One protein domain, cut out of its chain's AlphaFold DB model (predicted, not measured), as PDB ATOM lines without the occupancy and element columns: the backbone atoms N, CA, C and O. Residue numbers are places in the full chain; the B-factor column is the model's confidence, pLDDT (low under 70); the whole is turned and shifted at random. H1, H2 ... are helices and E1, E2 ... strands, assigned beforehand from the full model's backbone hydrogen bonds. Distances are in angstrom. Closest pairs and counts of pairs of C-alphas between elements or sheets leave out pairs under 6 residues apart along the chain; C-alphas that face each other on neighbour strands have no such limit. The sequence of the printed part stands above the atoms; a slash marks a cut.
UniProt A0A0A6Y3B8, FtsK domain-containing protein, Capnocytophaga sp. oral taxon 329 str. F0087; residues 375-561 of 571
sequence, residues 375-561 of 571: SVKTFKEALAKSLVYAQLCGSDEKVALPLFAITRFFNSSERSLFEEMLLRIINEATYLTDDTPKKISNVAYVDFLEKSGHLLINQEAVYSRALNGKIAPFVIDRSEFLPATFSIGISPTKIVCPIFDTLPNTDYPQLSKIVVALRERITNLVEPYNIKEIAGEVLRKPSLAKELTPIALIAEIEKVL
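This is residues 375 to 561 of the 571 residues of the protein "FtsK domain-containing protein" of Capnocytophaga sp. oral taxon 329 str. F0087 (UniProt A0A0A6Y3B8). Two lobes are joined by a bridge: at one end a strand lobe, the strongly twisted branched sheet of E3 to E8, and at the other a helical lobe in which H4, H5, H6 and H8 gather round the small sheet E2, E1, E9. H1 and H3 bridge the lobes, and in the long return link residues 479 to 484 stick out. The printed part has 187 residues with eight named helices and nine named strands, in the order H1 E1 E2 H2 H3 E3 E4 E5 E6 E7 E8 E9 H4 H5 H6 H7 H8, class mixed. The small sheet is mixed and the branched one antiparallel; the whole is only just compact, close to loose, with a radius of gyration of the C-alphas of 19.1 A and spans of 55 by 38 by 35 A.

H1, residues 376 to 387, touches H3, residues 412 to 427, about perpendicular at 78 degrees; their closest C-alphas, of Ala 384 and Leu 422, are 5.4 A apart. E1, residues 391 to 393, forms a hairpin with E2, residues 400 to 402, with N 392 and O 401 2.9 A apart, within hydrogen-bond range. E1 is parallel to E9, residues 494 to 496, with N 495 and O 391 at 2.8 A. H2, residues 403 to 409, is close to H3 but not clearly touching, the closest C-alphas, of Thr 407 and Arg 415, being 6.4 A apart. E3, residues 430 to 433, and E4, residues 436 to 439, form a hairpin, with N 431 and O 438 at 2.9 A. E5, residues 446 to 448, E6, 455 to 457, E7, 460 to 465, and E8, 471 to 473, make a meander, each strand the antiparallel neighbour of the one before, with N 447 and O 456 at 2.9 A, N 457 and O 460 at 2.9 A, and N 464 and O 472 at 2.8 A. E3 lies on one side of E7, with N 463 and O 432 at 2.9 A, and E6 and E8 on the other side. H1 only grazes this branched sheet, with residues 376 to 379. H4, residues 499 to 502, H5, 509 to 523, H6, 531 to 538, and H8, 550 to 561, each only graze the small sheet. H5 touches H6 with residues 517 to 522 alone, closest at the C-alphas of Leu 518 and Val 538, 6.3 A. H5 only just touches H7, residues 542 to 547, with 3 pairs of C-alphas within 8 A, the closest those of Ile 514 and Leu 544, 7.6 A. H8 touches H3 at a shallow tilt of 15 degrees, the same way, closest at the C-alphas of Phe 418 and Ile 554, 6.3 A. Every O i to N i+4 pair is within hydrogen-bond range in H1, H3, H6 and H8, against 10 of 11 in H5, 1 of 2 in H7 and 0 of 3 in H2, where 3 of 4 O i to N i+3 pairs are; H4 is too short for an O i to N i+4 pair.

H1 begins at C-alpha 376 (247.695, 271.926, 222.058) and is 17.1 A long. H3 measures 22.9 A, H5 21.5 A and E7 15.9 A. H8, 16.4 A, ends at C-alpha 561 (246.868, 280.921, 242.517).

The two C-alphas farthest apart, of Lys 451 and Asn 524, are 55.8 A apart. The printed part has no cut; the link from E8 to E9, residues 474 to 493, is long. The mean pLDDT of the printed part is 80.2, and it is under 70 at residues 449 to 452, 466 to 469, 477 to 487, 502 to 505 and 526 to 528.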
ATOM      1  N   SER A 375     244.046 271.006 218.880       77.38
ATOM      2  CA  SER A 375     245.354 271.672 218.973       77.38
ATOM      3  C   SER A 375     245.805 271.843 220.434       77.38
ATOM      4  O   SER A 375     244.992 272.160 221.304       77.38
ATOM      5  N   VAL A 376     247.112 271.704 220.712       81.06
ATOM      6  CA  VAL A 376     247.695 271.926 222.058       81.06
ATOM      7  C   VAL A 376     247.369 273.325 222.586       81.06
ATOM      8  O   VAL A 376     247.091 273.499 223.771       81.06
ATOM      9  N   LYS A 377     247.363 274.321 221.692       82.38
ATOM     10  CA  LYS A 377     246.980 275.698 222.012       82.38
ATOM     11  C   LYS A 377     245.531 275.756 222.508       82.38
ATOM     12  O   LYS A 377     245.290 276.239 223.608       82.38
ATOM     13  N   THR A 378     244.594 275.181 221.755       82.19
ATOM     14  CA  THR A 378     243.167 275.126 222.119       82.19
ATOM     15  C   THR A 378     242.938 274.373 223.432       82.19
ATOM     16  O   THR A 378     242.113 274.789 224.238       82.19
ATOM     17  N   PHE A 379     243.690 273.296 223.679       85.06
ATOM     18  CA  PHE A 379     243.633 272.533 224.928       85.06
ATOM     19  C   PHE A 379     244.054 273.373 226.146       85.06
ATOM     20  O   PHE A 379     243.319 273.449 227.131       85.06
ATOM     21  N   LYS A 380     245.204 274.061 226.071       87.81
ATOM     22  CA  LYS A 380     245.688 274.937 227.154       87.81
ATOM     23  C   LYS A 380     244.786 276.153 227.367       87.81
ATOM     24  O   LYS A 380     244.527 276.533 228.504       87.81
ATOM     25  N   GLU A 381     244.256 276.727 226.291       86.12
ATOM     26  CA  GLU A 381     243.279 277.817 226.370       86.12
ATOM     27  C   GLU A 381     241.971 277.373 227.030       86.12
ATOM     28  O   GLU A 381     241.402 278.129 227.811       86.12
ATOM     29  N   ALA A 382     241.488 276.155 226.765       84.69
ATOM     30  CA  ALA A 382     240.290 275.626 227.419       84.69
ATOM     31  C   ALA A 382     240.497 275.416 228.928       84.69
ATOM     32  O   ALA A 382     239.624 275.765 229.723       84.69
ATOM     33  N   LEU A 383     241.673 274.922 229.327       87.12
ATOM     34  CA  LEU A 383     242.083 274.816 230.730       87.12
ATOM     35  C   LEU A 383     242.121 276.190 231.420       87.12
ATOM     36  O   LEU A 383     241.531 276.365 232.486       87.12
ATOM     37  N   ALA A 384     242.754 277.186 230.794       88.44
ATOM     38  CA  ALA A 384     242.825 278.545 231.332       88.44
ATOM     39  C   ALA A 384     241.444 279.214 231.410       88.44
ATOM     40  O   ALA A 384     241.109 279.823 232.426       88.44
ATOM     41  N   LYS A 385     240.597 279.035 230.388       86.88
ATOM     42  CA  LYS A 385     239.203 279.510 230.389       86.88
ATOM     43  C   LYS A 385     238.381 278.886 231.512       86.88
ATOM     44  O   LYS A 385     237.525 279.561 232.073       86.88
ATOM     45  N   SER A 386     238.656 277.635 231.872       87.12
ATOM     46  CA  SER A 386     238.021 276.986 233.021       87.12
ATOM     47  C   SER A 386     238.344 277.696 234.338       87.12
ATOM     48  O   SER A 386     237.449 277.969 235.140       87.12
ATOM     49  N   LEU A 387     239.614 278.073 234.527       89.44
ATOM     50  CA  LEU A 387     240.099 278.730 235.743       89.44
ATOM     51  C   LEU A 387     239.449 280.108 235.969       89.44
ATOM     52  O   LEU A 387     239.266 280.509 237.114       89.44
ATOM     53  N   VAL A 388     238.996 280.793 234.912       88.69
ATOM     54  CA  VAL A 388     238.237 282.060 235.009       88.69
ATOM     55  C   VAL A 388     236.956 281.912 235.847       88.69
ATOM     56  O   VAL A 388     236.505 282.874 236.473       88.69
ATOM     57  N   TYR A 389     236.365 280.716 235.896       87.44
ATOM     58  CA  TYR A 389     235.150 280.449 236.670       87.44
ATOM     59  C   TYR A 389     235.414 280.096 238.141       87.44
ATOM     60  O   TYR A 389     234.458 279.875 238.891       87.44
ATOM     61  N   ALA A 390     236.678 280.080 238.571       89.50
ATOM     62  CA  ALA A 390     237.037 279.908 239.970       89.50
ATOM     63  C   ALA A 390     236.615 281.109 240.832       89.50
ATOM     64  O   ALA A 390     236.478 282.247 240.366       89.50
ATOM     65  N   GLN A 391     236.430 280.842 242.120       89.56
ATOM     66  CA  GLN A 391     236.111 281.825 243.145       89.56
ATOM     67  C   GLN A 391     237.143 281.734 244.260       89.56
ATOM     68  O   GLN A 391     237.331 280.664 244.832       89.56
ATOM     69  N   LEU A 392     237.788 282.853 244.576       89.38
ATOM     70  CA  LEU A 392     238.640 282.952 245.756       89.38
ATOM     71  C   LEU A 392     237.734 283.224 246.961       89.38
ATOM     72  O   LEU A 392     236.995 284.208 246.944       89.38
ATOM     73  N   CYS A 393     237.750 282.356 247.967       86.88
ATOM     74  CA  CYS A 393     236.856 282.443 249.123       86.88
ATOM     75  C   CYS A 393     237.635 282.593 250.430       86.88
ATOM     76  O   CYS A 393     238.702 282.002 250.573       86.88
ATOM     77  N   GLY A 394     237.084 283.332 251.396       82.75
ATOM     78  CA  GLY A 394     237.557 283.273 252.787       82.75
ATOM     79  C   GLY A 394     237.277 281.908 253.423       82.75
ATOM     80  O   GLY A 394     236.491 281.124 252.882       82.75
ATOM     81  N   SER A 395     237.899 281.613 254.566       81.31
ATOM     82  CA  SER A 395     237.740 280.305 255.229       81.31
ATOM     83  C   SER A 395     236.321 280.066 255.750       81.31
ATOM     84  O   SER A 395     235.917 278.918 255.910       81.31
ATOM     85  N   ASP A 396     235.551 281.130 255.994       75.50
ATOM     86  CA  ASP A 396     234.139 281.064 256.388       75.50
ATOM     87  C   ASP A 396     233.165 280.981 255.195       75.50
ATOM     88  O   ASP A 396     231.952 280.922 255.394       75.50
ATOM     89  N   GLU A 397     233.688 281.012 253.963       75.75
ATOM     90  CA  GLU A 397     232.958 281.086 252.691       75.75
ATOM     91  C   GLU A 397     231.950 282.244 252.556       75.75
ATOM     92  O   GLU A 397     231.226 282.315 251.558       75.75
ATOM     93  N   LYS A 398     231.910 283.189 253.505       77.50
ATOM     94  CA  LYS A 398     230.972 284.325 253.474       77.50
ATOM     95  C   LYS A 398     231.389 285.365 252.445       77.50
ATOM     96  O   LYS A 398     230.543 286.036 251.857       77.50
ATOM     97  N   VAL A 399     232.693 285.481 252.199       81.00
ATOM     98  CA  VAL A 399     233.267 286.339 251.158       81.00
ATOM     99  C   VAL A 399     233.767 285.470 250.013       81.00
ATOM    100  O   VAL A 399     234.628 284.615 250.219       81.00
ATOM    101  N   ALA A 400     233.276 285.733 248.800       84.31
ATOM    102  CA  ALA A 400     233.771 285.103 247.583       84.31
ATOM    103  C   ALA A 400     234.040 286.144 246.495       84.31
ATOM    104  O   ALA A 400     233.219 287.025 246.234       84.31
ATOM    105  N   LEU A 401     235.177 285.992 245.822       87.62
ATOM    106  CA  LEU A 401     235.612 286.815 244.708       87.62
ATOM    107  C   LEU A 401     235.673 285.959 243.434       87.62
ATOM    108  O   LEU A 401     236.635 285.213 243.236       87.62
ATOM    109  N   PRO A 402     234.661 286.037 242.554       88.25
ATOM    110  CA  PRO A 402     234.682 285.323 241.284       88.25
ATOM    111  C   PRO A 402     235.686 285.958 240.318       88.25
ATOM    112  O   PRO A 402     235.561 287.143 239.998       88.25
ATOM    113  N   LEU A 403     236.631 285.174 239.794       89.62
ATOM    114  CA  LEU A 403     237.677 285.688 238.901       89.62
ATOM    115  C   LEU A 403     237.097 286.321 237.627       89.62
ATOM    116  O   LEU A 403     237.519 287.405 237.225       89.62
ATOM    117  N   PHE A 404     236.050 285.725 237.047       86.88
ATOM    118  CA  PHE A 404     235.352 286.303 235.894       86.88
ATOM    119  C   PHE A 404     234.810 287.716 236.164       86.88
ATOM    120  O   PHE A 404     234.734 288.530 235.245       86.88
ATOM    121  N   ALA A 405     234.420 288.029 237.405       83.62
ATOM    122  CA  ALA A 405     233.837 289.323 237.742       83.62
ATOM    123  C   ALA A 405     234.904 290.427 237.809       83.62
ATOM    124  O   ALA A 405     234.595 291.572 237.481       83.62
ATOM    125  N   ILE A 406     236.149 290.070 238.146       83.31
ATOM    126  CA  ILE A 406     237.301 290.983 238.182       83.31
ATOM    127  C   ILE A 406     237.664 291.473 236.776       83.31
ATOM    128  O   ILE A 406     238.017 292.635 236.603       83.31
ATOM    129  N   THR A 407     237.496 290.635 235.744       82.25
ATOM    130  CA  THR A 407     237.834 290.995 234.348       82.25
ATOM    131  C   THR A 407     237.094 292.237 233.827       82.25
ATOM    132  O   THR A 407     237.497 292.848 232.833       82.25
ATOM    133  N   ARG A 408     236.017 292.649 234.508       80.62
ATOM    134  CA  ARG A 408     235.258 293.870 234.211       80.62
ATOM    135  C   ARG A 408     236.031 295.159 234.489       80.62
ATOM    136  O   ARG A 408     235.721 296.155 233.845       80.62
ATOM    137  N   PHE A 409     237.022 295.138 235.381       77.94
ATOM    138  CA  PHE A 409     237.903 296.287 235.638       77.94
ATOM    139  C   PHE A 409     239.002 296.454 234.599       77.94
ATOM    140  O   PHE A 409     239.649 297.493 234.558       77.94
ATOM    141  N   PHE A 410     239.223 295.426 233.784       86.62
ATOM    142  CA  PHE A 410     240.335 295.384 232.858       86.62
ATOM    143  C   PHE A 410     239.932 295.946 231.499       86.62
ATOM    144  O   PHE A 410     238.899 295.560 230.931       86.62
ATOM    145  N   ASN A 411     240.777 296.822 230.959       85.44
ATOM    146  CA  ASN A 411     240.760 297.165 229.540       85.44
ATOM    147  C   ASN A 411     241.223 295.964 228.685       85.44
ATOM    148  O   ASN A 411     241.573 294.902 229.202       85.44
ATOM    149  N   SER A 412     241.203 296.098 227.356       86.88
ATOM    150  CA  SER A 412     241.578 295.001 226.448       86.88
ATOM    151  C   SER A 412     242.990 294.461 226.703       86.88
ATOM    152  O   SER A 412     243.182 293.247 226.717       86.88
ATOM    153  N   SER A 413     243.963 295.340 226.948       86.38
ATOM    154  CA  SER A 413     245.354 294.962 227.215       86.38
ATOM    155  C   SER A 413     245.507 294.237 228.553       86.38
ATOM    156  O   SER A 413     246.168 293.207 228.630       86.38
ATOM    157  N   GLU A 414     244.847 294.720 229.601       87.31
ATOM    158  CA  GLU A 414     244.862 294.100 230.932       87.31
ATOM    159  C   GLU A 414     244.156 292.740 230.945       87.31
ATOM    160  O   GLU A 414     244.606 291.823 231.628       87.31
ATOM    161  N   ARG A 415     243.094 292.564 230.144       88.12
ATOM    162  CA  ARG A 415     242.459 291.250 229.956       88.12
ATOM    163  C   ARG A 415     243.411 290.254 229.310       88.12
ATOM    164  O   ARG A 415     243.469 289.119 229.767       88.12
ATOM    165  N   SER A 416     244.192 290.689 228.321       87.00
ATOM    166  CA  SER A 416     245.231 289.850 227.712       87.00
ATOM    167  C   SER A 416     246.283 289.432 228.742       87.00
ATOM    168  O   SER A 416     246.611 288.254 228.838       87.00
ATOM    169  N   LEU A 417     246.762 290.367 229.572       86.12
ATOM    170  CA  LEU A 417     247.720 290.065 230.646       86.12
ATOM    171  C   LEU A 417     247.142 289.095 231.685       86.12
ATOM    172  O   LEU A 417     247.848 288.216 232.179       86.12
ATOM    173  N   PHE A 418     245.855 289.234 232.011       91.44
ATOM    174  CA  PHE A 418     245.158 288.317 232.906       91.44
ATOM    175  C   PHE A 418     245.036 286.910 232.303       91.44
ATOM    176  O   PHE A 418     245.314 285.930 232.988       91.44
ATOM    177  N   GLU A 419     244.685 286.790 231.022       89.62
ATOM    178  CA  GLU A 419     244.633 285.500 230.318       89.62
ATOM    179  C   GLU A 419     246.014 284.834 230.220       89.62
ATOM    180  O   GLU A 419     246.139 283.630 230.455       89.62
ATOM    181  N   GLU A 420     247.069 285.606 229.950       89.62
ATOM    182  CA  GLU A 420     248.451 285.116 229.960       89.62
ATOM    183  C   GLU A 420     248.879 284.614 231.342       89.62
ATOM    184  O   GLU A 420     249.508 283.560 231.447       89.62
ATOM    185  N   MET A 421     248.508 285.328 232.409       94.25
ATOM    186  CA  MET A 421     248.749 284.897 233.787       94.25
ATOM    187  C   MET A 421     248.067 283.551 234.074       94.25
ATOM    188  O   MET A 421     248.717 282.630 234.571       94.25
ATOM    189  N   LEU A 422     246.803 283.374 233.676       93.06
ATOM    190  CA  LEU A 422     246.103 282.093 233.843       93.06
ATOM    191  C   LEU A 422     246.773 280.961 233.049       93.06
ATOM    192  O   LEU A 422     246.876 279.840 233.548       93.06
ATOM    193  N   LEU A 423     247.279 281.237 231.843       90.44
ATOM    194  CA  LEU A 423     248.052 280.265 231.062       90.44
ATOM    195  C   LEU A 423     249.368 279.877 231.753       90.44
ATOM    196  O   LEU A 423     249.744 278.703 231.711       90.44
ATOM    197  N   ARG A 424     250.061 280.823 232.404       91.50
ATOM    198  CA  ARG A 424     251.254 280.522 233.215       91.50
ATOM    199  C   ARG A 424     250.916 279.586 234.372       91.50
ATOM    200  O   ARG A 424     251.577 278.561 234.509       91.50
ATOM    201  N   ILE A 425     249.849 279.875 235.122       92.38
ATOM    202  CA  ILE A 425     249.367 279.009 236.210       92.38
ATOM    203  C   ILE A 425     249.042 277.600 235.693       92.38
ATOM    204  O   ILE A 425     249.464 276.605 236.277       92.38
ATOM    205  N   ILE A 426     248.351 277.494 234.555       92.00
ATOM    206  CA  ILE A 426     247.971 276.200 233.973       92.00
ATOM    207  C   ILE A 426     249.172 275.403 233.456       92.00
ATOM    208  O   ILE A 426     249.138 274.177 233.502       92.00
ATOM    209  N   ASN A 427     250.248 276.042 232.993       90.81
ATOM    210  CA  ASN A 427     251.449 275.313 232.569       90.81
ATOM    211  C   ASN A 427     252.135 274.572 233.730       90.81
ATOM    212  O   ASN A 427     252.748 273.529 233.494       90.81
ATOM    213  N   GLU A 428     251.984 275.057 234.962       91.31
ATOM    214  CA  GLU A 428     252.501 274.393 236.164       91.31
ATOM    215  C   GLU A 428     251.577 273.285 236.698       91.31
ATOM    216  O   GLU A 428     251.993 272.490 237.542       91.31
ATOM    217  N   ALA A 429     250.348 273.178 236.181       92.19
ATOM    218  CA  ALA A 429     249.418 272.114 236.541       92.19
ATOM    219  C   ALA A 429     249.916 270.732 236.079       92.19
ATOM    220  O   ALA A 429     250.760 270.608 235.187       92.19
ATOM    221  N   THR A 430     249.366 269.673 236.674       93.31
ATOM    222  CA  THR A 430     249.813 268.291 236.450       93.31
ATOM    223  C   THR A 430     248.732 267.382 235.866       93.31
ATOM    224  O   THR A 430     247.538 267.640 235.987       93.31
ATOM    225  N   TYR A 431     249.151 266.295 235.225       92.06
ATOM    226  CA  TYR A 431     248.308 265.177 234.793       92.06
ATOM    227  C   TYR A 431     249.046 263.855 235.060       92.06
ATOM    228  O   TYR A 431     250.266 263.861 235.237       92.06
ATOM    229  N   LEU A 432     248.328 262.731 235.125       89.38
ATOM    230  CA  LEU A 432     248.928 261.413 235.365       89.38
ATOM    231  C   LEU A 432     248.896 260.551 234.101       89.38
ATOM    232  O   LEU A 432     247.884 260.506 233.402       89.38
ATOM    233  N   THR A 433     249.990 259.832 233.865       85.69
ATOM    234  CA  THR A 433     250.109 258.758 232.864       85.69
ATOM    235  C   THR A 433     250.623 257.507 233.556       85.69
ATOM    236  O   THR A 433     251.692 257.558 234.178       85.69
ATOM    237  N   ASP A 434     249.852 256.424 233.476       74.38
ATOM    238  CA  ASP A 434     249.975 255.194 234.268       74.38
ATOM    239  C   ASP A 434     249.993 255.450 235.783       74.38
ATOM    240  O   ASP A 434     248.986 255.208 236.421       74.38
ATOM    241  N   ASP A 435     251.064 256.020 236.346       70.50
ATOM    242  CA  ASP A 435     251.149 256.503 237.740       70.50
ATOM    243  C   ASP A 435     252.111 257.695 237.935       70.50
ATOM    244  O   ASP A 435     252.380 258.147 239.055       70.50
ATOM    245  N   THR A 436     252.647 258.227 236.837       79.69
ATOM    246  CA  THR A 436     253.690 259.255 236.853       79.69
ATOM    247  C   THR A 436     253.082 260.646 236.661       79.69
ATOM    248  O   THR A 436     252.413 260.882 235.651       79.69
ATOM    249  N   PRO A 437     253.270 261.589 237.608       87.19
ATOM    250  CA  PRO A 437     252.796 262.957 237.442       87.19
ATOM    251  C   PRO A 437     253.687 263.709 236.450       87.19
ATOM    252  O   PRO A 437     254.908 263.761 236.595       87.19
ATOM    253  N   LYS A 438     253.062 264.321 235.447       91.50
ATOM    254  CA  LYS A 438     253.709 265.123 234.403       91.50
ATOM    255  C   LYS A 438     253.098 266.523 234.368       91.50
ATOM    256  O   LYS A 438     251.924 266.693 234.682       91.50
ATOM    257  N   LYS A 439     253.889 267.535 233.998       91.88
ATOM    258  CA  LYS A 439     253.435 268.934 233.907       91.88
ATOM    259  C   LYS A 439     252.780 269.246 232.563       91.88
ATOM    260  O   LYS A 439     253.257 268.792 231.521       91.88
ATOM    261  N   ILE A 440     251.757 270.100 232.571       90.56
ATOM    262  CA  ILE A 440     251.081 270.589 231.359       90.56
ATOM    263  C   ILE A 440     252.028 271.427 230.472       90.56
ATOM    264  O   ILE A 440     251.872 271.469 229.247       90.56
ATOM    265  N   SER A 441     253.075 272.033 231.043       89.25
ATOM    266  CA  SER A 441     254.162 272.679 230.292       89.25
ATOM    267  C   SER A 441     254.794 271.758 229.241       89.25
ATOM    268  O   SER A 441     255.144 272.227 228.162       89.25
ATOM    269  N   ASN A 442     254.865 270.450 229.517       88.50
ATOM    270  CA  ASN A 442     255.563 269.455 228.696       88.50
ATOM    271  C   ASN A 442     254.667 268.814 227.620       88.50
ATOM    272  O   ASN A 442     255.062 267.846 226.964       88.50
ATOM    273  N   VAL A 443     253.446 269.318 227.442       86.31
ATOM    274  CA  VAL A 443     252.501 268.811 226.442       86.31
ATOM    275  C   VAL A 443     252.915 269.276 225.048       86.31
ATOM    276  O   VAL A 443     252.871 270.467 224.746       86.31
ATOM    277  N   ALA A 444     253.267 268.316 224.195       79.88
ATOM    278  CA  ALA A 444     253.581 268.511 222.782       79.88
ATOM    279  C   ALA A 444     252.446 268.026 221.861       79.88
ATOM    280  O   ALA A 444     252.311 268.521 220.744       79.88
ATOM    281  N   TYR A 445     251.619 267.080 222.321       76.00
ATOM    282  CA  TYR A 445     250.525 266.501 221.540       76.00
ATOM    283  C   TYR A 445     249.310 266.169 222.410       76.00
ATOM    284  O   TYR A 445     249.474 265.697 223.535       76.00
ATOM    285  N   VAL A 446     248.105 266.384 221.875       77.62
ATOM    286  CA  VAL A 446     246.825 266.033 222.509       77.62
ATOM    287  C   VAL A 446     245.934 265.352 221.473       77.62
ATOM    288  O   VAL A 446     245.809 265.841 220.352       77.62
ATOM    289  N   ASP A 447     245.334 264.222 221.835       74.94
ATOM    290  CA  ASP A 447     244.469 263.420 220.963       74.94
ATOM    291  C   ASP A 447     243.452 262.638 221.792       74.94
ATOM    292  O   ASP A 447     243.514 262.648 223.018       74.94
ATOM    293  N   PHE A 448     242.511 261.955 221.152       73.56
ATOM    294  CA  PHE A 448     241.536 261.131 221.848       73.56
ATOM    295  C   PHE A 448     241.167 259.881 221.053       73.56
ATOM    296  O   PHE A 448     241.012 259.884 219.829       73.56
ATOM    297  N   LEU A 449     241.032 258.767 221.767       68.56
ATOM    298  CA  LEU A 449     240.716 257.475 221.175       68.56
ATOM    299  C   LEU A 449     239.223 257.389 220.856       68.56
ATOM    300  O   LEU A 449     238.397 257.267 221.751       68.56
ATOM    301  N   GLU A 450     238.880 257.367 219.568       58.38
ATOM    302  CA  GLU A 450     237.496 257.380 219.067       58.38
ATOM    303  C   GLU A 450     236.566 256.343 219.690       58.38
ATOM    304  O   GLU A 450     235.417 256.640 219.997       58.38
ATOM    305  N   LYS A 451     237.071 255.121 219.873       63.09
ATOM    306  CA  LYS A 451     236.266 253.982 220.327       63.09
ATOM    307  C   LYS A 451     236.103 253.928 221.847       63.09
ATOM    308  O   LYS A 451     235.184 253.265 222.310       63.09
ATOM    309  N   SER A 452     236.987 254.576 222.610       67.38
ATOM    310  CA  SER A 452     236.964 254.550 224.081       67.38
ATOM    311  C   SER A 452     236.716 255.915 224.724       67.38
ATOM    312  O   SER A 452     236.518 255.983 225.929       67.38
ATOM    313  N   GLY A 453     236.765 257.005 223.955       71.81
ATOM    314  CA  GLY A 453     236.691 258.382 224.449       71.81
ATOM    315  C   GLY A 453     237.924 258.836 225.240       71.81
ATOM    316  O   GLY A 453     237.922 259.939 225.773       71.81
ATOM    317  N   HIS A 454     238.979 258.021 225.345       80.50
ATOM    318  CA  HIS A 454     240.120 258.335 226.213       80.50
ATOM    319  C   HIS A 454     240.936 259.514 225.687       80.50
ATOM    320  O   HIS A 454     241.306 259.516 224.513       80.50
ATOM    321  N   LEU A 455     241.294 260.450 226.566       84.31
ATOM    322  CA  LEU A 455     242.253 261.515 226.277       84.31
ATOM    323  C   LEU A 455     243.684 260.961 226.270       84.31
ATOM    324  O   LEU A 455     244.120 260.305 227.219       84.31
ATOM    325  N   LEU A 456     244.422 261.270 225.210       83.00
ATOM    326  CA  LEU A 456     245.840 260.989 225.055       83.00
ATOM    327  C   LEU A 456     246.637 262.293 225.103       83.00
ATOM    328  O   LEU A 456     246.357 263.229 224.353       83.00
ATOM    329  N   ILE A 457     247.680 262.333 225.926       85.94
ATOM    330  CA  ILE A 457     248.654 263.425 225.956       85.94
ATOM    331  C   ILE A 457     250.030 262.839 225.670       85.94
ATOM    332  O   ILE A 457     250.443 261.876 226.305       85.94
ATOM    333  N   ASN A 458     250.748 263.410 224.699       83.25
ATOM    334  CA  ASN A 458     252.030 262.882 224.217       83.25
ATOM    335  C   ASN A 458     251.961 261.379 223.862       83.25
ATOM    336  O   ASN A 458     252.921 260.650 224.063       83.25
ATOM    337  N   GLN A 459     250.819 260.948 223.303       79.69
ATOM    338  CA  GLN A 459     250.488 259.559 222.927       79.69
ATOM    339  C   GLN A 459     250.255 258.588 224.095       79.69
ATOM    340  O   GLN A 459     250.008 257.407 223.861       79.69
ATOM    341  N   GLU A 460     250.251 259.073 225.333       84.12
ATOM    342  CA  GLU A 460     249.966 258.272 226.521       84.12
ATOM    343  C   GLU A 460     248.556 258.560 227.042       84.12
ATOM    344  O   GLU A 460     248.093 259.703 227.000       84.12
ATOM    345  N   ALA A 461     247.862 257.531 227.532       85.75
ATOM    346  CA  ALA A 461     246.531 257.698 228.100       85.75
ATOM    347  C   ALA A 461     246.600 258.475 229.416       85.75
ATOM    348  O   ALA A 461     247.422 258.188 230.287       85.75
ATOM    349  N   VAL A 462     245.733 259.479 229.542       87.50
ATOM    350  CA  VAL A 462     245.634 260.282 230.756       87.50
ATOM    351  C   VAL A 462     244.745 259.568 231.753       87.50
ATOM    352  O   VAL A 462     243.662 259.083 231.419       87.50
ATOM    353  N   TYR A 463     245.192 259.561 232.997       85.94
ATOM    354  CA  TYR A 463     244.507 258.918 234.095       85.94
ATOM    355  C   TYR A 463     244.322 259.865 235.281       85.94
ATOM    356  O   TYR A 463     244.976 260.901 235.399       85.94
ATOM    357  N   SER A 464     243.440 259.485 236.198       85.31
ATOM    358  CA  SER A 464     243.254 260.140 237.490       85.31
ATOM    359  C   SER A 464     243.137 259.114 238.605       85.31
ATOM    360  O   SER A 464     242.517 258.065 238.425       85.31
ATOM    361  N   ARG A 465     243.691 259.424 239.781       80.25
ATOM    362  CA  ARG A 465     243.474 258.604 240.977       80.25
ATOM    363  C   ARG A 465     242.061 258.824 241.501       80.25
ATOM    364  O   ARG A 465     241.691 259.945 241.836       80.25
ATOM    365  N   ALA A 466     241.293 257.749 241.593       69.88
ATOM    366  CA  ALA A 466     240.024 257.724 242.298       69.88
ATOM    367  C   ALA A 466     240.255 257.701 243.820       69.88
ATOM    368  O   ALA A 466     241.318 257.308 244.303       69.88
ATOM    369  N   LEU A 467     239.224 258.069 244.588       65.31
ATOM    370  CA  LEU A 467     239.240 258.124 246.062       65.31
ATOM    371  C   LEU A 467     239.660 256.804 246.744       65.31
ATOM    372  O   LEU A 467     240.092 256.814 247.889       65.31
ATOM    373  N   ASN A 468     239.558 255.671 246.046       69.69
ATOM    374  CA  ASN A 468     239.953 254.344 246.527       69.69
ATOM    375  C   ASN A 468     241.383 253.930 246.116       69.69
ATOM    376  O   ASN A 468     241.736 252.760 246.254       69.69
ATOM    377  N   GLY A 469     242.178 254.846 245.552       68.31
ATOM    378  CA  GLY A 469     243.533 254.579 245.060       68.31
ATOM    379  C   GLY A 469     243.600 253.859 243.710       68.31
ATOM    380  O   GLY A 469     244.694 253.658 243.191       68.31
ATOM    381  N   LYS A 470     242.460 253.488 243.109       73.06
ATOM    382  CA  LYS A 470     242.420 252.929 241.751       73.06
ATOM    383  C   LYS A 470     242.542 254.036 240.717       73.06
ATOM    384  O   LYS A 470     242.151 255.177 240.947       73.06
ATOM    385  N   ILE A 471     243.048 253.675 239.553       79.50
ATOM    386  CA  ILE A 471     243.301 254.611 238.469       79.50
ATOM    387  C   ILE A 471     242.146 254.529 237.472       79.50
ATOM    388  O   ILE A 471     241.784 253.441 237.024       79.50
ATOM    389  N   ALA A 472     241.547 255.676 237.155       79.69
ATOM    390  CA  ALA A 472     240.458 255.806 236.192       79.69
ATOM    391  C   ALA A 472     240.950 256.565 234.948       79.69
ATOM    392  O   ALA A 472     241.602 257.603 235.103       79.69
ATOM    393  N   PRO A 473     240.686 256.076 233.724       78.69
ATOM    394  CA  PRO A 473     241.078 256.779 232.502       78.69
ATOM    395  C   PRO A 473     240.258 258.055 232.346       78.69
ATOM    396  O   PRO A 473     239.073 258.035 232.651       78.69
ATOM    397  N   PHE A 474     240.855 259.139 231.854       80.00
ATOM    398  CA  PHE A 474     240.141 260.369 231.508       80.00
ATOM    399  C   PHE A 474     239.383 260.187 230.195       80.00
ATOM    400  O   PHE A 474     239.997 259.946 229.153       80.00
ATOM    401  N   VAL A 475     238.056 260.317 230.242       73.12
ATOM    402  CA  VAL A 475     237.168 260.081 229.097       73.12
ATOM    403  C   VAL A 475     236.473 261.380 228.708       73.12
ATOM    404  O   VAL A 475     235.863 262.041 229.541       73.12
ATOM    405  N   ILE A 476     236.564 261.745 227.432       70.44
ATOM    406  CA  ILE A 476     235.819 262.857 226.845       70.44
ATOM    407  C   ILE A 476     234.485 262.307 226.344       70.44
ATOM    408  O   ILE A 476     234.459 261.479 225.430       70.44
ATOM    409  N   ASP A 477     233.389 262.774 226.938       60.25
ATOM    410  CA  ASP A 477     232.038 262.428 226.500       60.25
ATOM    411  C   ASP A 477     231.745 263.052 225.122       60.25
ATOM    412  O   ASP A 477     231.930 264.255 224.909       60.25
ATOM    413  N   ARG A 478     231.324 262.219 224.166       54.22
ATOM    414  CA  ARG A 478     230.968 262.630 222.804       54.22
ATOM    415  C   ARG A 478     229.447 262.695 222.685       54.22
ATOM    416  O   ARG A 478     228.836 261.800 222.107       54.22
ATOM    417  N   SER A 479     228.826 263.774 223.150       47.31
ATOM    418  CA  SER A 479     227.501 264.126 222.625       47.31
ATOM    419  C   SER A 479     227.657 264.599 221.171       47.31
ATOM    420  O   SER A 479     228.562 265.382 220.892       47.31
ATOM    421  N   GLU A 480     226.806 264.115 220.261       38.97
ATOM    422  CA  GLU A 480     226.965 264.027 218.789       38.97
ATOM    423  C   GLU A 480     227.137 265.331 217.967       38.97
ATOM    424  O   GLU A 480     226.910 265.341 216.760       38.97
ATOM    425  N   PHE A 481     227.605 266.432 218.550       38.69
ATOM    426  CA  PHE A 481     227.917 267.659 217.819       38.69
ATOM    427  C   PHE A 481     229.216 268.281 218.341       38.69
ATOM    428  O   PHE A 481     229.242 268.896 219.400       38.69
ATOM    429  N   LEU A 482     230.294 268.200 217.565       40.25
ATOM    430  CA  LEU A 482     231.351 269.216 217.601       40.25
ATOM    431  C   LEU A 482     231.399 269.858 216.204       40.25
ATOM    432  O   LEU A 482     231.200 269.151 215.216       40.25
ATOM    433  N   PRO A 483     231.536 271.194 216.124       48.25
ATOM    434  CA  PRO A 483     232.403 271.986 216.988       48.25
ATOM    435  C   PRO A 483     231.640 272.976 217.893       48.25
ATOM    436  O   PRO A 483     231.312 274.085 217.482       48.25
ATOM    437  N   ALA A 484     231.426 272.623 219.165       40.75
ATOM    438  CA  ALA A 484     231.095 273.575 220.228       40.75
ATOM    439  C   ALA A 484     231.827 273.205 221.535       40.75
ATOM    440  O   ALA A 484     231.340 272.443 222.359       40.75
ATOM    441  N   THR A 485     233.036 273.760 221.689       47.94
ATOM    442  CA  THR A 485     233.862 273.833 222.913       47.94
ATOM    443  C   THR A 485     234.119 272.525 223.668       47.94
ATOM    444  O   THR A 485     233.337 272.111 224.516       47.94
ATOM    445  N   PHE A 486     235.314 271.960 223.469       56.59
ATOM    446  CA  PHE A 486     236.003 271.172 224.493       56.59
ATOM    447  C   PHE A 486     235.928 271.932 225.831       56.59
ATOM    448  O   PHE A 486     236.600 272.952 226.006       56.59
ATOM    449  N   SER A 487     235.023 271.510 226.717       58.59
ATOM    450  CA  SER A 487     234.740 272.205 227.970       58.59
ATOM    451  C   SER A 487     235.396 271.443 229.108       58.59
ATOM    452  O   SER A 487     235.030 270.321 229.443       58.59
ATOM    453  N   ILE A 488     236.428 272.055 229.681       71.31
ATOM    454  CA  ILE A 488     237.000 271.591 230.936       71.31
ATOM    455  C   ILE A 488     236.337 272.400 232.039       71.31
ATOM    456  O   ILE A 488     236.301 273.630 231.979       71.31
ATOM    457  N   GLY A 489     235.796 271.712 233.038       75.81
ATOM    458  CA  GLY A 489     235.271 272.331 234.249       75.81
ATOM    459  C   GLY A 489     236.319 272.345 235.357       75.81
ATOM    460  O   GLY A 489     237.089 271.396 235.496       75.81
ATOM    461  N   ILE A 490     236.313 273.396 236.173       81.81
ATOM    462  CA  ILE A 490     237.092 273.447 237.405       81.81
ATOM    463  C   ILE A 490     236.235 272.937 238.564       81.81
ATOM    464  O   ILE A 490     235.078 273.331 238.723       81.81
ATOM    465  N   SER A 491     236.785 272.022 239.357       81.06
ATOM    466  CA  SER A 491     236.114 271.435 240.514       81.06
ATOM    467  C   SER A 491     237.151 271.124 241.601       81.06
ATOM    468  O   SER A 491     238.098 270.399 241.304       81.06
ATOM    469  N   PRO A 492     236.977 271.605 242.846       83.25
ATOM    470  CA  PRO A 492     235.942 272.546 243.277       83.25
ATOM    471  C   PRO A 492     236.116 273.929 242.624       83.25
ATOM    472  O   PRO A 492     237.219 274.343 242.286       83.25
ATOM    473  N   THR A 493     235.013 274.659 242.440       83.94
ATOM    474  CA  THR A 493     235.050 276.039 241.916       83.94
ATOM    475  C   THR A 493     235.480 277.054 242.972       83.94
ATOM    476  O   THR A 493     235.878 278.162 242.623       83.94
ATOM    477  N   LYS A 494     235.399 276.692 244.256       87.50
ATOM    478  CA  LYS A 494     235.824 277.510 245.392       87.50
ATOM    479  C   LYS A 494     237.259 277.156 245.772       87.50
ATOM    480  O   LYS A 494     237.549 275.998 246.064       87.50
ATOM    481  N   ILE A 495     238.125 278.159 245.793       87.62
ATOM    482  CA  ILE A 495     239.514 278.069 246.237       87.62
ATOM    483  C   ILE A 495     239.604 278.823 247.562       87.62
ATOM    484  O   ILE A 495     239.441 280.046 247.598       87.62
ATOM    485  N   VAL A 496     239.832 278.096 248.655       85.31
ATOM    486  CA  VAL A 496     239.945 278.690 249.992       85.31
ATOM    487  C   VAL A 496     241.255 279.470 250.089       85.31
ATOM    488  O   VAL A 496     242.334 278.939 249.839       85.31
ATOM    489  N   CYS A 497     241.144 280.743 250.447       82.62
ATOM    490  CA  CYS A 497     242.226 281.713 250.522       82.62
ATOM    491  C   CYS A 497     242.262 282.310 251.941       82.62
ATOM    492  O   CYS A 497     241.633 283.344 252.173       82.62
ATOM    493  N   PRO A 498     243.015 281.717 252.889       74.06
ATOM    494  CA  PRO A 498     243.042 282.149 254.298       74.06
ATOM    495  C   PRO A 498     243.440 283.621 254.512       74.06
ATOM    496  O   PRO A 498     243.061 284.263 255.486       74.06
ATOM    497  N   ILE A 499     244.178 284.194 253.562       73.00
ATOM    498  CA  ILE A 499     244.511 285.628 253.488       73.00
ATOM    499  C   ILE A 499     243.284 286.555 253.456       73.00
ATOM    500  O   ILE A 499     243.387 287.710 253.864       73.00
ATOM    501  N   PHE A 500     242.119 286.079 253.007       78.75
ATOM    502  CA  PHE A 500     240.877 286.863 253.023       78.75
ATOM    503  C   PHE A 500     240.297 287.018 254.437       78.75
ATOM    504  O   PHE A 500     239.422 287.865 254.645       78.75
ATOM    505  N   ASP A 501     240.790 286.245 255.409       71.94
ATOM    506  CA  ASP A 501     240.350 286.292 256.805       71.94
ATOM    507  C   ASP A 501     241.214 287.224 257.661       71.94
ATOM    508  O   ASP A 501     240.712 287.823 258.610       71.94
ATOM    509  N   THR A 502     242.497 287.377 257.320       67.88
ATOM    510  CA  THR A 502     243.482 288.129 258.117       67.88
ATOM    511  C   THR A 502     243.757 289.548 257.609       67.88
ATOM    512  O   THR A 502     244.284 290.360 258.366       67.88
ATOM    513  N   LEU A 503     243.392 289.863 256.357       60.78
ATOM    514  CA  LEU A 503     243.488 291.199 255.733       60.78
ATOM    515  C   LEU A 503     244.831 291.958 255.939       60.78
ATOM    516  O   LEU A 503     244.820 293.144 256.283       60.78
ATOM    517  N   PRO A 504     246.015 291.357 255.694       63.38
ATOM    518  CA  PRO A 504     247.272 292.099 255.733       63.38
ATOM    519  C   PRO A 504     247.390 293.020 254.505       63.38
ATOM    520  O   PRO A 504     247.821 292.618 253.425       63.38
ATOM    521  N   ASN A 505     247.017 294.291 254.682       64.75
ATOM    522  CA  ASN A 505     247.058 295.327 253.640       64.75
ATOM    523  C   ASN A 505     248.478 295.600 253.091       64.75
ATOM    524  O   ASN A 505     248.630 296.233 252.053       64.75
ATOM    525  N   THR A 506     249.520 295.132 253.785       70.25
ATOM    526  CA  THR A 506     250.931 295.278 253.396       70.25
ATOM    527  C   THR A 506     251.316 294.423 252.193       70.25
ATOM    528  O   THR A 506     252.089 294.879 251.357       70.25
ATOM    529  N   ASP A 507     250.774 293.206 252.089       74.19
ATOM    530  CA  ASP A 507     251.192 292.218 251.084       74.19
ATOM    531  C   ASP A 507     250.189 292.041 249.942       74.19
ATOM    532  O   ASP A 507     250.563 291.567 248.866       74.19
ATOM    533  N   TYR A 508     248.924 292.400 250.188       84.94
ATOM    534  CA  TYR A 508     247.815 292.278 249.238       84.94
ATOM    535  C   TYR A 508     246.920 293.533 249.238       84.94
ATOM    536  O   TYR A 508     245.726 293.450 249.555       84.94
ATOM    537  N   PRO A 509     247.479 294.727 248.958       82.69
ATOM    538  CA  PRO A 509     246.748 295.989 249.042       82.69
ATOM    539  C   PRO A 509     245.544 296.082 248.094       82.69
ATOM    540  O   PRO A 509     244.589 296.794 248.401       82.69
ATOM    541  N   GLN A 510     245.550 295.391 246.949       89.19
ATOM    542  CA  GLN A 510     244.430 295.429 246.003       89.19
ATOM    543  C   GLN A 510     243.300 294.482 246.428       89.19
ATOM    544  O   GLN A 510     242.141 294.896 246.502       89.19
ATOM    545  N   LEU A 511     243.622 293.224 246.754       87.44
ATOM    546  CA  LEU A 511     242.638 292.242 247.220       87.44
ATOM    547  C   LEU A 511     242.021 292.646 248.565       87.44
ATOM    548  O   LEU A 511     240.822 292.450 248.761       87.44
ATOM    549  N   SER A 512     242.800 293.276 249.453       86.25
ATOM    550  CA  SER A 512     242.315 293.800 250.737       86.25
ATOM    551  C   SER A 512     241.152 294.785 250.555       86.25
ATOM    552  O   SER A 512     240.086 294.600 251.146       86.25
ATOM    553  N   LYS A 513     241.290 295.768 249.651       87.56
ATOM    554  CA  LYS A 513     240.224 296.743 249.341       87.56
ATOM    555  C   LYS A 513     238.942 296.074 248.846       87.56
ATOM    556  O   LYS A 513     237.844 296.459 249.242       87.56
ATOM    557  N   ILE A 514     239.080 295.055 247.996       88.00
ATOM    558  CA  ILE A 514     237.942 294.295 247.467       88.00
ATOM    559  C   ILE A 514     237.235 293.535 248.594       88.00
ATOM    560  O   ILE A 514     236.013 293.610 248.710       88.00
ATOM    561  N   VAL A 515     237.985 292.828 249.441       86.50
ATOM    562  CA  VAL A 515     237.430 292.038 250.549       86.50
ATOM    563  C   VAL A 515     236.735 292.930 251.580       86.50
ATOM    564  O   VAL A 515     235.638 292.587 252.017       86.50
ATOM    565  N   VAL A 516     237.309 294.089 251.927       86.75
ATOM    566  CA  VAL A 516     236.671 295.071 252.823       86.75
ATOM    567  C   VAL A 516     235.339 295.548 252.240       86.75
ATOM    568  O   VAL A 516     234.309 295.444 252.907       86.75
ATOM    569  N   ALA A 517     235.321 295.961 250.970       86.62
ATOM    570  CA  ALA A 517     234.103 296.427 250.307       86.62
ATOM    571  C   ALA A 517     233.018 295.335 250.195       86.62
ATOM    572  O   ALA A 517     231.820 295.635 250.245       86.62
ATOM    573  N   LEU A 518     233.420 294.066 250.045       85.94
ATOM    574  CA  LEU A 518     232.508 292.919 250.071       85.94
ATOM    575  C   LEU A 518     231.919 292.712 251.470       85.94
ATOM    576  O   LEU A 518     230.700 292.604 251.598       85.94
ATOM    577  N   ARG A 519     232.759 292.710 252.512       85.00
ATOM    578  CA  ARG A 519     232.327 292.535 253.908       85.00
ATOM    579  C   ARG A 519     231.351 293.631 254.335       85.00
ATOM    580  O   ARG A 519     230.271 293.305 254.813       85.00
ATOM    581  N   GLU A 520     231.660 294.898 254.065       84.00
ATOM    582  CA  GLU A 520     230.771 296.032 254.366       84.00
ATOM    583  C   GLU A 520     229.393 295.897 253.708       84.00
ATOM    584  O   GLU A 520     228.369 296.246 254.296       84.00
ATOM    585  N   ARG A 521     229.337 295.386 252.471       82.50
ATOM    586  CA  ARG A 521     228.063 295.171 251.780       82.50
ATOM    587  C   ARG A 521     227.275 294.019 252.400       82.50
ATOM    588  O   ARG A 521     226.065 294.154 252.539       82.50
ATOM    589  N   ILE A 522     227.946 292.931 252.776       81.44
ATOM    590  CA  ILE A 522     227.327 291.742 253.380       81.44
ATOM    591  C   ILE A 522     226.750 292.060 254.766       81.44
ATOM    592  O   ILE A 522     225.632 291.652 255.058       81.44
ATOM    593  N   THR A 523     227.453 292.840 255.594       79.06
ATOM    594  CA  THR A 523     226.989 293.223 256.944       79.06
ATOM    595  C   THR A 523     225.665 294.001 256.934       79.06
ATOM    596  O   THR A 523     224.948 294.001 257.928       79.06
ATOM    597  N   ASN A 524     225.315 294.632 255.810       73.62
ATOM    598  CA  ASN A 524     224.099 295.432 255.648       73.62
ATOM    599  C   ASN A 524     222.909 294.653 255.044       73.62
ATOM    600  O   ASN A 524     221.900 295.266 254.693       73.62
ATOM    601  N   LEU A 525     223.019 293.331 254.872       76.50
ATOM    602  CA  LEU A 525     221.996 292.481 254.251       76.50
ATOM    603  C   LEU A 525     221.421 291.470 255.255       76.50
ATOM    604  O   LEU A 525     222.123 290.986 256.139       76.50
ATOM    605  N   VAL A 526     220.139 291.129 255.093       69.62
ATOM    606  CA  VAL A 526     219.451 290.078 255.864       69.62
ATOM    607  C   VAL A 526     219.382 288.813 255.007       69.62
ATOM    608  O   VAL A 526     219.101 288.897 253.811       69.62
ATOM    609  N   GLU A 527     219.671 287.646 255.586       69.00
ATOM    610  CA  GLU A 527     219.631 286.365 254.867       69.00
ATOM    611  C   GLU A 527     218.207 285.992 254.408       69.00
ATOM    612  O   GLU A 527     217.242 286.279 255.122       69.00
ATOM    613  N   PRO A 528     218.055 285.309 253.252       64.44
ATOM    614  CA  PRO A 528     219.105 284.778 252.373       64.44
ATOM    615  C   PRO A 528     219.569 285.778 251.298       64.44
ATOM    616  O   PRO A 528     218.766 286.504 250.716       64.44
ATOM    617  N   TYR A 529     220.864 285.764 250.969       73.38
ATOM    618  CA  TYR A 529     221.445 286.610 249.921       73.38
ATOM    619  C   TYR A 529     222.380 285.830 248.986       73.38
ATOM    620  O   TYR A 529     222.999 284.837 249.367       73.38
ATOM    621  N   ASN A 530     222.502 286.285 247.736       78.25
ATOM    622  CA  ASN A 530     223.326 285.630 246.721       78.25
ATOM    623  C   ASN A 530     224.734 286.248 246.667       78.25
ATOM    624  O   ASN A 530     224.935 287.338 246.133       78.25
ATOM    625  N   ILE A 531     225.736 285.517 247.165       72.75
ATOM    626  CA  ILE A 531     227.140 285.965 247.227       72.75
ATOM    627  C   ILE A 531     227.685 286.364 245.840       72.75
ATOM    628  O   ILE A 531     228.448 287.324 245.729       72.75
ATOM    629  N   LYS A 532     227.267 285.690 244.755       72.25
ATOM    630  CA  LYS A 532     227.703 286.042 243.388       72.25
ATOM    631  C   LYS A 532     227.130 287.380 242.925       72.25
ATOM    632  O   LYS A 532     227.821 288.125 242.229       72.25
ATOM    633  N   GLU A 533     225.885 287.677 243.287       77.38
ATOM    634  CA  GLU A 533     225.241 288.955 242.971       77.38
ATOM    635  C   GLU A 533     225.867 290.088 243.777       77.38
ATOM    636  O   GLU A 533     226.253 291.093 243.185       77.38
ATOM    637  N   ILE A 534     226.098 289.878 245.078       79.56
ATOM    638  CA  ILE A 534     226.787 290.842 245.947       79.56
ATOM    639  C   ILE A 534     228.178 291.163 245.408       79.56
ATOM    640  O   ILE A 534     228.534 292.336 245.272       79.56
ATOM    641  N   ALA A 535     228.957 290.138 245.049       79.81
ATOM    642  CA  ALA A 535     230.262 290.347 244.441       79.81
ATOM    643  C   ALA A 535     230.141 291.153 243.141       79.81
ATOM    644  O   ALA A 535     230.871 292.117 242.934       79.81
ATOM    645  N   GLY A 536     229.166 290.831 242.290       78.06
ATOM    646  CA  GLY A 536     228.890 291.593 241.075       78.06
ATOM    647  C   GLY A 536     228.480 293.051 241.314       78.06
ATOM    648  O   GLY A 536     228.825 293.905 240.504       78.06
ATOM    649  N   GLU A 537     227.747 293.359 242.383       80.44
ATOM    650  CA  GLU A 537     227.357 294.727 242.756       80.44
ATOM    651  C   GLU A 537     228.535 295.539 243.284       80.44
ATOM    652  O   GLU A 537     228.775 296.657 242.826       80.44
ATOM    653  N   VAL A 538     229.289 294.974 244.230       83.25
ATOM    654  CA  VAL A 538     230.456 295.632 244.826       83.25
ATOM    655  C   VAL A 538     231.494 295.924 243.753       83.25
ATOM    656  O   VAL A 538     231.994 297.045 243.671       83.25
ATOM    657  N   LEU A 539     231.734 294.962 242.858       79.88
ATOM    658  CA  LEU A 539     232.685 295.120 241.764       79.88
ATOM    659  C   LEU A 539     232.181 296.057 240.643       79.88
ATOM    660  O   LEU A 539     232.934 296.385 239.736       79.88
ATOM    661  N   ARG A 540     230.926 296.524 240.677       79.38
ATOM    662  CA  ARG A 540     230.419 297.561 239.756       79.38
ATOM    663  C   ARG A 540     230.547 298.979 240.310       79.38
ATOM    664  O   ARG A 540     230.292 299.927 239.571       79.38
ATOM    665  N   LYS A 541     230.924 299.155 241.583       83.56
ATOM    666  CA  LYS A 541     231.024 300.481 242.207       83.56
ATOM    667  C   LYS A 541     232.164 301.301 241.575       83.56
ATOM    668  O   LYS A 541     233.325 300.904 241.689       83.56
ATOM    669  N   PRO A 542     231.880 302.481 240.986       77.44
ATOM    670  CA  PRO A 542     232.913 303.326 240.382       77.44
ATOM    671  C   PRO A 542     233.955 303.850 241.379       77.44
ATOM    672  O   PRO A 542     235.072 304.157 240.978       77.44
ATOM    673  N   SER A 543     233.604 303.968 242.666       82.38
ATOM    674  CA  SER A 543     234.537 304.370 243.727       82.38
ATOM    675  C   SER A 543     235.629 303.325 243.944       82.38
ATOM    676  O   SER A 543     236.805 303.662 243.895       82.38
ATOM    677  N   LEU A 544     235.245 302.049 244.064       84.25
ATOM    678  CA  LEU A 544     236.186 300.939 244.210       84.25
ATOM    679  C   LEU A 544     237.083 300.806 242.971       84.25
ATOM    680  O   LEU A 544     238.289 300.644 243.103       84.25
ATOM    681  N   ALA A 545     236.517 300.954 241.767       78.88
ATOM    682  CA  ALA A 545     237.276 300.887 240.516       78.88
ATOM    683  C   ALA A 545     238.423 301.916 240.442       78.88
ATOM    684  O   ALA A 545     239.484 301.607 239.911       78.88
ATOM    685  N   LYS A 546     238.225 303.127 240.985       81.81
ATOM    686  CA  LYS A 546     239.237 304.200 240.994       81.81
ATOM    687  C   LYS A 546     240.393 303.939 241.958       81.81
ATOM    688  O   LYS A 546     241.460 304.518 241.794       81.81
ATOM    689  N   GLU A 547     240.179 303.103 242.968       84.19
ATOM    690  CA  GLU A 547     241.180 302.795 243.991       84.19
ATOM    691  C   GLU A 547     242.039 301.572 243.652       84.19
ATOM    692  O   GLU A 547     243.026 301.307 244.351       84.19
ATOM    693  N   LEU A 548     241.662 300.826 242.610       87.38
ATOM    694  CA  LEU A 548     242.334 299.606 242.188       87.38
ATOM    695  C   LEU A 548     243.348 299.875 241.077       87.38
ATOM    696  O   LEU A 548     243.119 300.660 240.163       87.38
ATOM    697  N   THR A 549     244.475 299.173 241.137       88.56
ATOM    698  CA  THR A 549     245.487 299.138 240.076       88.56
ATOM    699  C   THR A 549     245.448 297.763 239.402       88.56
ATOM    700  O   THR A 549     245.893 296.790 240.017       88.56
ATOM    701  N   PRO A 550     244.949 297.649 238.153       87.06
ATOM    702  CA  PRO A 550     244.757 296.370 237.464       87.06
ATOM    703  C   PRO A 550     245.985 295.459 237.450       87.06
ATOM    704  O   PRO A 550     245.888 294.287 237.795       87.06
ATOM    705  N   ILE A 551     247.158 296.006 237.125       86.38
ATOM    706  CA  ILE A 551     248.409 295.237 237.038       86.38
ATOM    707  C   ILE A 551     248.813 294.669 238.408       86.38
ATOM    708  O   ILE A 551     249.177 293.499 238.508       86.38
ATOM    709  N   ALA A 552     248.706 295.472 239.471       86.38
ATOM    710  CA  ALA A 552     249.008 295.024 240.831       86.38
ATOM    711  C   ALA A 552     248.006 293.958 241.307       86.38
ATOM    712  O   ALA A 552     248.401 292.972 241.922       86.38
ATOM    713  N   LEU A 553     246.726 294.107 240.949       89.19
ATOM    714  CA  LEU A 553     245.687 293.132 241.272       89.19
ATOM    715  C   LEU A 553     245.919 291.790 240.557       89.19
ATOM    716  O   LEU A 553     245.764 290.741 241.177       89.19
ATOM    717  N   ILE A 554     246.327 291.804 239.281       91.19
ATOM    718  CA  ILE A 554     246.687 290.584 238.537       91.19
ATOM    719  C   ILE A 554     247.864 289.867 239.215       91.19
ATOM    720  O   ILE A 554     247.798 288.655 239.405       91.19
ATOM    721  N   ALA A 555     248.902 290.602 239.625       88.56
ATOM    722  CA  ALA A 555     250.069 290.032 240.303       88.56
ATOM    723  C   ALA A 555     249.721 289.427 241.678       88.56
ATOM    724  O   ALA A 555     250.211 288.353 242.031       88.56
ATOM    725  N   GLU A 556     248.843 290.081 242.444       89.38
ATOM    726  CA  GLU A 556     248.332 289.541 243.707       89.38
ATOM    727  C   GLU A 556     247.540 288.246 243.489       89.38
ATOM    728  O   GLU A 556     247.765 287.270 244.203       89.38
ATOM    729  N   ILE A 557     246.667 288.198 242.476       90.25
ATOM    730  CA  ILE A 557     245.910 286.988 242.117       90.25
ATOM    731  C   ILE A 557     246.854 285.861 241.675       90.25
ATOM    732  O   ILE A 557     246.679 284.724 242.111       90.25
ATOM    733  N   GLU A 558     247.872 286.161 240.862       91.75
ATOM    734  CA  GLU A 558     248.887 285.186 240.435       91.75
ATOM    735  C   GLU A 558     249.591 284.562 241.643       91.75
ATOM    736  O   GLU A 558     249.675 283.339 241.740       91.75
ATOM    737  N   LYS A 559     250.004 285.388 242.614       88.62
ATOM    738  CA  LYS A 559     250.651 284.939 243.857       88.62
ATOM    739  C   LYS A 559     249.762 283.988 244.665       88.62
ATOM    740  O   LYS A 559     250.268 283.029 245.243       88.62
ATOM    741  N   VAL A 560     248.452 284.234 244.705       88.19
ATOM    742  CA  VAL A 560     247.488 283.363 245.403       88.19
ATOM    743  C   VAL A 560     247.292 282.048 244.656       88.19
ATOM    744  O   VAL A 560     247.360 280.978 245.257       88.19
ATOM    745  N   LEU A 561     247.089 282.110 243.340       90.12
ATOM    746  CA  LEU A 561     246.868 280.921 242.517       90.12
ATOM    747  C   LEU A 561     248.118 280.038 242.429       90.12
ATOM    748  O   LEU A 561     247.987 278.820 242.429       90.12
TER     749      LEU A 561